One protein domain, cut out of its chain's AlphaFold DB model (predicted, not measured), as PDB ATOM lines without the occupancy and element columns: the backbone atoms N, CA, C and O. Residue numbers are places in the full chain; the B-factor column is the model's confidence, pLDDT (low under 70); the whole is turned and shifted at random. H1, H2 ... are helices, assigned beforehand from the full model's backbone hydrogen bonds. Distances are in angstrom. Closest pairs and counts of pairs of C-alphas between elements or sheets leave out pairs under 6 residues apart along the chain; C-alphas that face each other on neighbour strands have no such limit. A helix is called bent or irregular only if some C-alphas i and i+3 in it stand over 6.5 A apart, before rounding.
ATOM      1  N   SER A  60      24.223 -28.646  32.082       78.50
ATOM      2  CA  SER A  60      22.876 -29.195  32.247       78.50
ATOM      3  C   SER A  60      21.830 -28.334  31.543       78.50
ATOM      4  O   SER A  60      20.932 -28.882  30.911       78.50
ATOM      5  N   ASN A  61      21.947 -27.004  31.623       77.94
ATOM      6  CA  ASN A  61      21.033 -26.103  30.926       77.94
ATOM      7  C   ASN A  61      21.200 -26.221  29.402       77.94
ATOM      8  O   ASN A  61      20.221 -26.402  28.691       77.94
ATOM      9  N   LYS A  62      22.440 -26.219  28.891       83.06
ATOM     10  CA  LYS A  62      22.717 -26.421  27.457       83.06
ATOM     11  C   LYS A  62      22.172 -27.750  26.937       83.06
ATOM     12  O   LYS A  62      21.605 -27.778  25.852       83.06
ATOM     13  N   LYS A  63      22.334 -28.838  27.695       83.56
ATOM     14  CA  LYS A  63      21.781 -30.150  27.341       83.56
ATOM     15  C   LYS A  63      20.258 -30.086  27.231       83.56
ATOM     16  O   LYS A  63      19.713 -30.533  26.232       83.56
ATOM     17  N   TYR A  64      19.596 -29.479  28.214       80.69
ATOM     18  CA  TYR A  64      18.140 -29.345  28.220       80.69
ATOM     19  C   TYR A  64      17.622 -28.504  27.045       80.69
ATOM     20  O   TYR A  64      16.616 -28.846  26.436       80.69
ATOM     21  N   LEU A  65      18.331 -27.431  26.685       83.44
ATOM     22  CA  LEU A  65      17.985 -26.613  25.519       83.44
ATOM     23  C   LEU A  65      18.102 -27.389  24.209       83.44
ATOM     24  O   LEU A  65      17.200 -27.300  23.389       83.44
ATOM     25  N   ARG A  66      19.157 -28.196  24.048       85.00
ATOM     26  CA  ARG A  66      19.295 -29.077  22.879       85.00
ATOM     27  C   ARG A  66      18.171 -30.107  22.795       85.00
ATOM     28  O   ARG A  66      17.703 -30.396  21.708       85.00
ATOM     29  N   GLU A  67      17.734 -30.660  23.927       84.31
ATOM     30  CA  GLU A  67      16.597 -31.593  23.951       84.31
ATOM     31  C   GLU A  67      15.279 -30.916  23.541       84.31
ATOM     32  O   GLU A  67      14.416 -31.572  22.967       84.31
ATOM     33  N   ILE A  68      15.099 -29.623  23.835       83.69
ATOM     34  CA  ILE A  68      13.938 -28.848  23.364       83.69
ATOM     35  C   ILE A  68      14.048 -28.593  21.857       83.69
ATOM     36  O   ILE A  68      13.096 -28.879  21.144       83.69
ATOM     37  N   GLU A  69      15.205 -28.130  21.388       85.44
ATOM     38  CA  GLU A  69      15.490 -27.858  19.970       85.44
ATOM     39  C   GLU A  69      15.264 -29.110  19.104       85.44
ATOM     40  O   GLU A  69      14.521 -29.074  18.134       85.44
ATOM     41  N   GLN A  70      15.762 -30.272  19.540       84.31
ATOM     42  CA  GLN A  70      15.512 -31.544  18.853       84.31
ATOM     43  C   GLN A  70      14.024 -31.905  18.771       84.31
ATOM     44  O   GLN A  70      13.584 -32.469  17.776       84.31
ATOM     45  N   LYS A  71      13.232 -31.611  19.810       82.56
ATOM     46  CA  LYS A  71      11.779 -31.841  19.765       82.56
ATOM     47  C   LYS A  71      11.089 -30.884  18.796       82.56
ATOM     48  O   LYS A  71      10.078 -31.260  18.213       82.56
ATOM     49  N   GLU A  72      11.600 -29.663  18.656       83.25
ATOM     50  CA  GLU A  72      11.079 -28.674  17.710       83.25
ATOM     51  C   GLU A  72      11.377 -29.065  16.267       83.25
ATOM     52  O   GLU A  72      10.495 -28.956  15.421       83.25
ATOM     53  N   ASP A  73      12.559 -29.612  15.994       84.56
ATOM     54  CA  ASP A  73      12.894 -30.126  14.665       84.56
ATOM     55  C   ASP A  73      11.944 -31.262  14.242       84.56
ATOM     56  O   ASP A  73      11.478 -31.299  13.101       84.56
ATOM     57  N   LEU A  74      11.576 -32.141  15.182       83.44
ATOM     58  CA  LEU A  74      10.638 -33.248  14.952       83.44
ATOM     59  C   LEU A  74       9.195 -32.795  14.659       83.44
ATOM     60  O   LEU A  74       8.426 -33.571  14.096       83.44
ATOM     61  N   LEU A  75       8.806 -31.554  14.992       82.38
ATOM     62  CA  LEU A  75       7.469 -31.026  14.664       82.38
ATOM     63  C   LEU A  75       7.248 -30.829  13.161       82.38
ATOM     64  O   LEU A  75       6.097 -30.774  12.720       82.38
ATOM     65  N   ASN A  76       8.331 -30.670  12.400       79.44
ATOM     66  CA  ASN A  76       8.288 -30.438  10.958       79.44
ATOM     67  C   ASN A  76       8.395 -31.738  10.148       79.44
ATOM     68  O   ASN A  76       8.351 -31.688   8.920       79.44
ATOM     69  N   ASP A  77       8.525 -32.887  10.816       83.56
ATOM     70  CA  ASP A  77       8.553 -34.191  10.166       83.56
ATOM     71  C   ASP A  77       7.138 -34.602   9.731       83.56
ATOM     72  O   ASP A  77       6.219 -34.755  10.544       83.56
ATOM     73  N   GLU A  78       6.962 -34.790   8.427       79.19
ATOM     74  CA  GLU A  78       5.692 -35.159   7.805       79.19
ATOM     75  C   GLU A  78       5.186 -36.525   8.308       79.19
ATOM     76  O   GLU A  78       3.974 -36.720   8.471       79.19
ATOM     77  N   ALA A  79       6.104 -37.432   8.673       83.44
ATOM     78  CA  ALA A  79       5.788 -38.744   9.236       83.44
ATOM     79  C   ALA A  79       5.194 -38.675  10.654       83.44
ATOM     80  O   ALA A  79       4.557 -39.628  11.101       83.44
ATOM     81  N   LEU A  80       5.381 -37.557  11.363       82.12
ATOM     82  CA  LEU A  80       4.900 -37.343  12.734       82.12
ATOM     83  C   LEU A  80       3.735 -36.345  12.809       82.12
ATOM     84  O   LEU A  80       3.345 -35.925  13.901       82.12
ATOM     85  N   SER A  81       3.151 -35.987  11.664       80.81
ATOM     86  CA  SER A  81       2.056 -35.015  11.559       80.81
ATOM     87  C   SER A  81       0.841 -35.352  12.437       80.81
ATOM     88  O   SER A  81       0.245 -34.443  13.017       80.81
ATOM     89  N   GLU A  82       0.526 -36.638  12.624       85.38
ATOM     90  CA  GLU A  82      -0.542 -37.118  13.519       85.38
ATOM     91  C   GLU A  82      -0.290 -36.766  15.000       85.38
ATOM     92  O   GLU A  82      -1.226 -36.466  15.739       85.38
ATOM     93  N   PHE A  83       0.976 -36.712  15.433       84.19
ATOM     94  CA  PHE A  83       1.370 -36.446  16.825       84.19
ATOM     95  C   PHE A  83       1.715 -34.980  17.098       84.19
ATOM     96  O   PHE A  83       2.118 -34.628  18.211       84.19
ATOM     97  N   LYS A  84       1.568 -34.101  16.101       84.75
ATOM     98  CA  LYS A  84       2.001 -32.701  16.181       84.75
ATOM     99  C   LYS A  84       1.435 -31.970  17.401       84.75
ATOM    100  O   LYS A  84       2.178 -31.296  18.111       84.75
ATOM    101  N   GLY A  85       0.148 -32.159  17.696       85.06
ATOM    102  CA  GLY A  85      -0.505 -31.542  18.856       85.06
ATOM    103  C   GLY A  85       0.103 -31.966  20.200       85.06
ATOM    104  O   GLY A  85       0.369 -31.119  21.058       85.06
ATOM    105  N   ASP A  86       0.389 -33.258  20.366       85.38
ATOM    106  CA  ASP A  86       0.995 -33.803  21.587       85.38
ATOM    107  C   ASP A  86       2.461 -33.369  21.732       85.38
ATOM    108  O   ASP A  86       2.916 -33.015  22.825       85.38
ATOM    109  N   MET A  87       3.202 -33.317  20.623       84.38
ATOM    110  CA  MET A  87       4.575 -32.810  20.605       84.38
ATOM    111  C   MET A  87       4.631 -31.330  20.993       84.38
ATOM    112  O   MET A  87       5.416 -30.955  21.871       84.38
ATOM    113  N   GLU A  88       3.752 -30.494  20.431       87.31
ATOM    114  CA  GLU A  88       3.639 -29.085  20.814       87.31
ATOM    115  C   GLU A  88       3.324 -28.921  22.302       87.31
ATOM    116  O   GLU A  88       3.900 -28.058  22.974       87.31
ATOM    117  N   TYR A  89       2.422 -29.745  22.838       88.12
ATOM    118  CA  TYR A  89       2.104 -29.750  24.261       88.12
ATOM    119  C   TYR A  89       3.351 -30.043  25.109       88.12
ATOM    120  O   TYR A  89       3.675 -29.285  26.029       88.12
ATOM    121  N   HIS A  90       4.096 -31.101  24.784       87.25
ATOM    122  CA  HIS A  90       5.293 -31.496  25.528       87.25
ATOM    123  C   HIS A  90       6.436 -30.483  25.428       87.25
ATOM    124  O   HIS A  90       7.160 -30.278  26.411       87.25
ATOM    125  N   ILE A  91       6.595 -29.826  24.279       87.50
ATOM    126  CA  ILE A  91       7.560 -28.736  24.104       87.50
ATOM    127  C   ILE A  91       7.175 -27.550  24.983       87.50
ATOM    128  O   ILE A  91       8.015 -27.062  25.744       87.50
ATOM    129  N   LYS A  92       5.901 -27.132  24.957       88.56
ATOM    130  CA  LYS A  92       5.390 -26.046  25.807       88.56
ATOM    131  C   LYS A  92       5.655 -26.342  27.283       88.56
ATOM    132  O   LYS A  92       6.226 -25.500  27.970       88.56
ATOM    133  N   VAL A  93       5.337 -27.546  27.763       90.94
ATOM    134  CA  VAL A  93       5.650 -27.965  29.143       90.94
ATOM    135  C   VAL A  93       7.152 -27.867  29.424       90.94
ATOM    136  O   VAL A  93       7.546 -27.212  30.387       90.94
ATOM    137  N   SER A  94       7.995 -28.432  28.555       87.12
ATOM    138  CA  SER A  94       9.455 -28.453  28.745       87.12
ATOM    139  C   SER A  94      10.046 -27.038  28.834       87.12
ATOM    140  O   SER A  94      10.886 -26.766  29.697       87.12
ATOM    141  N   LYS A  95       9.581 -26.110  27.985       87.44
ATOM    142  CA  LYS A  95       9.984 -24.693  28.014       87.44
ATOM    143  C   LYS A  95       9.624 -24.029  29.342       87.44
ATOM    144  O   LYS A  95      10.466 -23.358  29.941       87.44
ATOM    145  N   LEU A  96       8.399 -24.240  29.825       89.31
ATOM    146  CA  LEU A  96       7.922 -23.645  31.077       89.31
ATOM    147  C   LEU A  96       8.647 -24.229  32.302       89.31
ATOM    148  O   LEU A  96       9.014 -23.473  33.203       89.31
ATOM    149  N   GLU A  97       8.923 -25.538  32.323       90.50
ATOM    150  CA  GLU A  97       9.724 -26.173  33.380       90.50
ATOM    151  C   GLU A  97      11.125 -25.557  33.470       90.50
ATOM    152  O   GLU A  97      11.612 -25.266  34.569       90.50
ATOM    153  N   ASN A  98      11.761 -25.322  32.316       86.19
ATOM    154  CA  ASN A  98      13.083 -24.709  32.254       86.19
ATOM    155  C   ASN A  98      13.053 -23.245  32.711       86.19
ATOM    156  O   ASN A  98      13.882 -22.831  33.523       86.19
ATOM    157  N   PHE A  99      12.066 -22.477  32.238       85.62
ATOM    158  CA  PHE A  99      11.872 -21.078  32.625       85.62
ATOM    159  C   PHE A  99      11.713 -20.931  34.145       85.62
ATOM    160  O   PHE A  99      12.369 -20.096  34.767       85.62
ATOM    161  N   LEU A 100      10.876 -21.774  34.751       88.75
ATOM    162  CA  LEU A 100      10.586 -21.745  36.183       88.75
ATOM    163  C   LEU A 100      11.647 -22.437  37.051       88.75
ATOM    164  O   LEU A 100      11.641 -22.259  38.272       88.75
ATOM    165  N   LYS A 101      12.539 -23.235  36.448       89.06
ATOM    166  CA  LYS A 101      13.419 -24.194  37.142       89.06
ATOM    167  C   LYS A 101      12.627 -25.130  38.063       89.06
ATOM    168  O   LYS A 101      13.049 -25.455  39.176       89.06
ATOM    169  N   PHE A 102      11.455 -25.558  37.601       91.50
ATOM    170  CA  PHE A 102      10.520 -26.385  38.354       91.50
ATOM    171  C   PHE A 102       9.996 -27.507  37.468       91.50
ATOM    172  O   PHE A 102       9.260 -27.256  36.523       91.50
ATOM    173  N   LYS A 103      10.383 -28.746  37.788       90.56
ATOM    174  CA  LYS A 103       9.923 -29.941  37.076       90.56
ATOM    175  C   LYS A 103       8.498 -30.282  37.504       90.56
ATOM    176  O   LYS A 103       8.284 -30.677  38.654       90.56
ATOM    177  N   ASN A 104       7.544 -30.116  36.600       90.94
ATOM    178  CA  ASN A 104       6.160 -30.527  36.754       90.94
ATOM    179  C   ASN A 104       5.514 -30.699  35.374       90.94
ATOM    180  O   ASN A 104       5.642 -29.839  34.512       90.94
ATOM    181  N   LYS A 105       4.774 -31.793  35.185       89.12
ATOM    182  CA  LYS A 105       4.138 -32.109  33.901       89.12
ATOM    183  C   LYS A 105       2.823 -31.358  33.666       89.12
ATOM    184  O   LYS A 105       2.364 -31.316  32.531       89.12
ATOM    185  N   ASP A 106       2.196 -30.803  34.705       90.12
ATOM    186  CA  ASP A 106       0.925 -30.094  34.558       90.12
ATOM    187  C   ASP A 106       1.142 -28.685  33.993       90.12
ATOM    188  O   ASP A 106       1.522 -27.756  34.711       90.12
ATOM    189  N   ILE A 107       0.845 -28.517  32.704       90.06
ATOM    190  CA  ILE A 107       0.951 -27.225  32.022       90.06
ATOM    191  C   ILE A 107       0.115 -26.127  32.690       90.06
ATOM    192  O   ILE A 107       0.548 -24.976  32.724       90.06
ATOM    193  N   ASP A 108      -1.053 -26.455  33.246       91.12
ATOM    194  CA  ASP A 108      -1.945 -25.450  33.828       91.12
ATOM    195  C   ASP A 108      -1.376 -24.938  35.151       91.12
ATOM    196  O   ASP A 108      -1.496 -23.755  35.464       91.12
ATOM    197  N   LEU A 109      -0.668 -25.796  35.892       92.81
ATOM    198  CA  LEU A 109       0.092 -25.372  37.064       92.81
ATOM    199  C   LEU A 109       1.239 -24.444  36.682       92.81
ATOM    200  O   LEU A 109       1.441 -23.418  37.326       92.81
ATOM    201  N   LEU A 110       2.013 -24.817  35.660       92.31
ATOM    202  CA  LEU A 110       3.147 -24.008  35.221       92.31
ATOM    203  C   LEU A 110       2.670 -22.633  34.739       92.31
ATOM    204  O   LEU A 110       3.247 -21.618  35.124       92.31
ATOM    205  N   LYS A 111       1.570 -22.591  33.976       90.38
ATOM    206  CA  LYS A 111       0.906 -21.347  33.564       90.38
ATOM    207  C   LYS A 111       0.440 -20.532  34.768       90.38
ATOM    208  O   LYS A 111       0.734 -19.341  34.837       90.38
ATOM    209  N   TYR A 112      -0.216 -21.172  35.736       90.50
ATOM    210  CA  TYR A 112      -0.640 -20.516  36.972       90.50
ATOM    211  C   TYR A 112       0.550 -19.860  37.686       90.50
ATOM    212  O   TYR A 112       0.515 -18.668  37.980       90.50
ATOM    213  N   ILE A 113       1.636 -20.605  37.900       92.19
ATOM    214  CA  ILE A 113       2.849 -20.117  38.571       92.19
ATOM    215  C   ILE A 113       3.492 -18.946  37.813       92.19
ATOM    216  O   ILE A 113       3.988 -18.019  38.447       92.19
ATOM    217  N   ILE A 114       3.491 -18.966  36.478       90.62
ATOM    218  CA  ILE A 114       4.055 -17.876  35.662       90.62
ATOM    219  C   ILE A 114       3.211 -16.609  35.756       90.62
ATOM    220  O   ILE A 114       3.774 -15.519  35.791       90.62
ATOM    221  N   SER A 115       1.886 -16.744  35.848       89.00
ATOM    222  CA  SER A 115       0.997 -15.599  36.071       89.00
ATOM    223  C   SER A 115       1.151 -14.964  37.455       89.00
ATOM    224  O   SER A 115       0.591 -13.902  37.701       89.00
ATOM    225  N   CYS A 116       1.896 -15.583  38.376       90.25
ATOM    226  CA  CYS A 116       2.151 -15.026  39.699       90.25
ATOM    227  C   CYS A 116       3.282 -13.989  39.641       90.25
ATOM    228  O   CYS A 116       4.321 -14.223  39.022       90.25
ATOM    229  N   ARG A 117       3.139 -12.888  40.384       87.81
ATOM    230  CA  ARG A 117       4.164 -11.839  40.516       87.81
ATOM    231  C   ARG A 117       5.502 -12.372  41.025       87.81
ATOM    232  O   ARG A 117       6.553 -11.945  40.558       87.81
ATOM    233  N   ASP A 118       5.460 -13.312  41.965       90.19
ATOM    234  CA  ASP A 118       6.637 -14.028  42.458       90.19
ATOM    235  C   ASP A 118       6.472 -15.534  42.219       90.19
ATOM    236  O   ASP A 118       5.944 -16.281  43.051       90.19
ATOM    237  N   ASP A 231      -0.418  -8.808  35.059       84.75
ATOM    238  CA  ASP A 231      -1.157  -8.652  33.809       84.75
ATOM    239  C   ASP A 231      -0.414  -9.322  32.644       84.75
ATOM    240  O   ASP A 231       0.812  -9.483  32.662       84.75
ATOM    241  N   GLU A 232      -1.157  -9.685  31.598       78.25
ATOM    242  CA  GLU A 232      -0.621 -10.395  30.429       78.25
ATOM    243  C   GLU A 232       0.545  -9.629  29.780       78.25
ATOM    244  O   GLU A 232       1.573 -10.219  29.445       78.25
ATOM    245  N   SER A 233       0.468  -8.293  29.733       76.06
ATOM    246  CA  SER A 233       1.529  -7.451  29.167       76.06
ATOM    247  C   SER A 233       2.843  -7.509  29.962       76.06
ATOM    248  O   SER A 233       3.938  -7.380  29.406       76.06
ATOM    249  N   GLN A 234       2.780  -7.656  31.289       74.75
ATOM    250  CA  GLN A 234       3.974  -7.844  32.115       74.75
ATOM    251  C   GLN A 234       4.485  -9.275  32.022       74.75
ATOM    252  O   GLN A 234       5.700  -9.485  32.020       74.75
ATOM    253  N   GLN A 235       3.585 -10.247  31.908       75.62
ATOM    254  CA  GLN A 235       3.944 -11.646  31.722       75.62
ATOM    255  C   GLN A 235       4.755 -11.840  30.438       75.62
ATOM    256  O   GLN A 235       5.857 -12.388  30.495       75.62
ATOM    257  N   GLU A 236       4.280 -11.309  29.311       77.06
ATOM    258  CA  GLU A 236       5.002 -11.333  28.036       77.06
ATOM    259  C   GLU A 236       6.365 -10.649  28.141       77.06
ATOM    260  O   GLU A 236       7.373 -11.207  27.713       77.06
ATOM    261  N   ARG A 237       6.443  -9.483  28.798       75.12
ATOM    262  CA  ARG A 237       7.719  -8.783  29.034       75.12
ATOM    263  C   ARG A 237       8.696  -9.594  29.885       75.12
ATOM    264  O   ARG A 237       9.898  -9.542  29.635       75.12
ATOM    265  N   ASN A 238       8.220 -10.326  30.888       75.81
ATOM    266  CA  ASN A 238       9.066 -11.163  31.743       75.81
ATOM    267  C   ASN A 238       9.570 -12.406  31.000       75.81
ATOM    268  O   ASN A 238      10.732 -12.790  31.153       75.81
ATOM    269  N   ILE A 239       8.724 -12.990  30.153       73.00
ATOM    270  CA  ILE A 239       9.079 -14.090  29.252       73.00
ATOM    271  C   ILE A 239      10.114 -13.614  28.219       73.00
ATOM    272  O   ILE A 239      11.173 -14.224  28.082       73.00
ATOM    273  N   ALA A 240       9.870 -12.465  27.582       67.25
ATOM    274  CA  ALA A 240      10.736 -11.849  26.576       67.25
ATOM    275  C   ALA A 240      12.049 -11.271  27.134       67.25
ATOM    276  O   ALA A 240      12.930 -10.888  26.375       67.25
ATOM    277  N   LYS A 241      12.216 -11.185  28.455       66.50
ATOM    278  CA  LYS A 241      13.508 -10.855  29.082       66.50
ATOM    279  C   LYS A 241      14.353 -12.091  29.368       66.50
ATOM    280  O   LYS A 241      15.522 -11.947  29.720       66.50
ATOM    281  N   ASN A 242      13.793 -13.295  29.239       64.75
ATOM    282  CA  ASN A 242      14.539 -14.515  29.489       64.75
ATOM    283  C   ASN A 242      15.339 -14.902  28.233       64.75
ATOM    284  O   ASN A 242      14.744 -15.322  27.240       64.75
ATOM    285  N   PRO A 243      16.683 -14.809  28.254       53.97
ATOM    286  CA  PRO A 243      17.527 -15.033  27.076       53.97
ATOM    287  C   PRO A 243      17.386 -16.440  26.475       53.97
ATOM    288  O   PRO A 243      17.781 -16.661  25.333       53.97
ATOM    289  N   VAL A 244      16.814 -17.381  27.232       53.81
ATOM    290  CA  VAL A 244      16.484 -18.735  26.782       53.81
ATOM    291  C   VAL A 244      15.318 -18.762  25.783       53.81
ATOM    292  O   VAL A 244      15.349 -19.571  24.867       53.81
ATOM    293  N   LEU A 245      14.324 -17.881  25.931       50.12
ATOM    294  CA  LEU A 245      13.134 -17.819  25.066       50.12
ATOM    295  C   LEU A 245      13.268 -16.756  23.960       50.12
ATOM    296  O   LEU A 245      12.607 -16.823  22.937       50.12
ATOM    297  N   VAL A 246      14.174 -15.786  24.121       47.16
ATOM    298  CA  VAL A 246      14.378 -14.677  23.165       47.16
ATOM    299  C   VAL A 246      15.068 -15.104  21.867       47.16
ATOM    300  O   VAL A 246      14.986 -14.385  20.871       47.16
ATOM    301  N   LYS A 247      15.725 -16.269  21.834       46.47
ATOM    302  CA  LYS A 247      16.313 -16.788  20.589       46.47
ATOM    303  C   LYS A 247      15.271 -17.079  19.500       46.47
ATOM    304  O   LYS A 247      15.654 -17.071  18.338       46.47
ATOM    305  N   GLU A 248      13.992 -17.240  19.849       45.12
ATOM    306  CA  GLU A 248      12.903 -17.433  18.877       45.12
ATOM    307  C   GLU A 248      12.565 -16.165  18.073       45.12
ATOM    308  O   GLU A 248      12.178 -16.269  16.918       45.12
ATOM    309  N   ASN A 249      12.779 -14.953  18.599       36.47
ATOM    310  CA  ASN A 249      12.302 -13.726  17.931       36.47
ATOM    311  C   ASN A 249      13.321 -13.060  16.988       36.47
ATOM    312  O   ASN A 249      13.109 -11.930  16.556       36.47
TER     313      ASN A 249
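What this domain is: This is residues 60 to 118 and 231 to 249 of the 252 residues of an uncharacterized protein of Acinetobacter johnsonii XBB1 (UniProt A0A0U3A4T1). A helical hairpin of two long helices, H1 and H2, makes most of the length of this domain, with the short helix H3 packed on the last part of H2, residues 92 to 100, and two small helices, H4 and H5, loosely placed to one side, touching no other helix. H1 and H2 lie side by side as a narrow V, and residues 77 to 82, of which 78 to 82 belong to H2, stick out free at one end of the long axis. The printed part has 78 residues with five named helices, in the order H1, H2, H3, H4, H5 along the chain, and no named strand; the class is all helix. The whole is only just compact, close to loose, with a radius of gyration of the C-alphas of 13.4 A. Its outline is elongated, 41 by 24 by 24 A.

How they stand to each other: H1, residues 60 to 76, touches H2, residues 78 to 100, with 12 pairs of C-alphas within 8 A. The closest C-alphas of the two are those of Leu 75 and Lys 84, 5.9 A apart. They run opposite ways at a shallow tilt of 27 degrees, a hairpin of helices joined by a tight link of one residue. H2 is irregular, with C-alphas 79 and 82 lying 7.8 A apart, and it has a kink of 70 degrees near residue 85. H3, residues 107 to 114, touches H2 at residues 92 to 100 alone, with 9 pairs of C-alphas within 8 A. The closest C-alphas are those of Val 93 and Ile 107, 5.6 A apart. H2 and H3 run the same way at a shallow tilt of 32 degrees, only just short of steep. H1 and H3 are apart. H4, residues 232 to 239, is close to H3 but not clearly touching it; their closest C-alphas are those of Ile 114 and Gln 235, 7.4 A apart. Their lines are about perpendicular, at 89 degrees. H4 is only just apart from H2, with the closest C-alphas 8.2 A from each other. H5, residues 246 to 249, is only just apart from H4, at 8.1 A between the closest C-alphas, and it is apart from H1, H2 and H3. In the backbones of H3 and H4 every pair of O i and N i+4 is within hydrogen-bond range, in H1 12 of 13 are and in H2 15 of 19, while H5 is too short for such a pair.

Where its parts are: H1 begins at C-alpha 60, at (22.876, -29.195, 32.247), and runs from Ser 60 to Asn 76, 25.8 A from first to last C-alpha. H2 runs from Glu 78 to Leu 100, is the longest helix with 23 residues and measures 31.8 A; it ends at C-alpha 100, at (10.586, -21.745, 36.183). H3 runs from Ile 107 to Ile 114, 8 residues. H4 runs from Glu 232 to Ile 239, also 8 residues. H5 has four residues, Val 246 to Asn 249, and ends at C-alpha 249, at (12.302, -13.726, 17.931).

The domain as a whole: The two C-alphas farthest apart are those of Ala 79 and Asp 118, 41.4 A. Residues 119 to 230 are cut out and not printed, and C-alphas 118 and 231 are 12.8 A apart across the cut. Of the links that are printed whole, H1 to H2 is tight, H2 to H3 and H4 to H5 are short with 6 residues each, and none is long. The mean pLDDT of the printed part is 81.0. Residues 240 to 249 are under 70, and the mean pLDDT of H5 is 44.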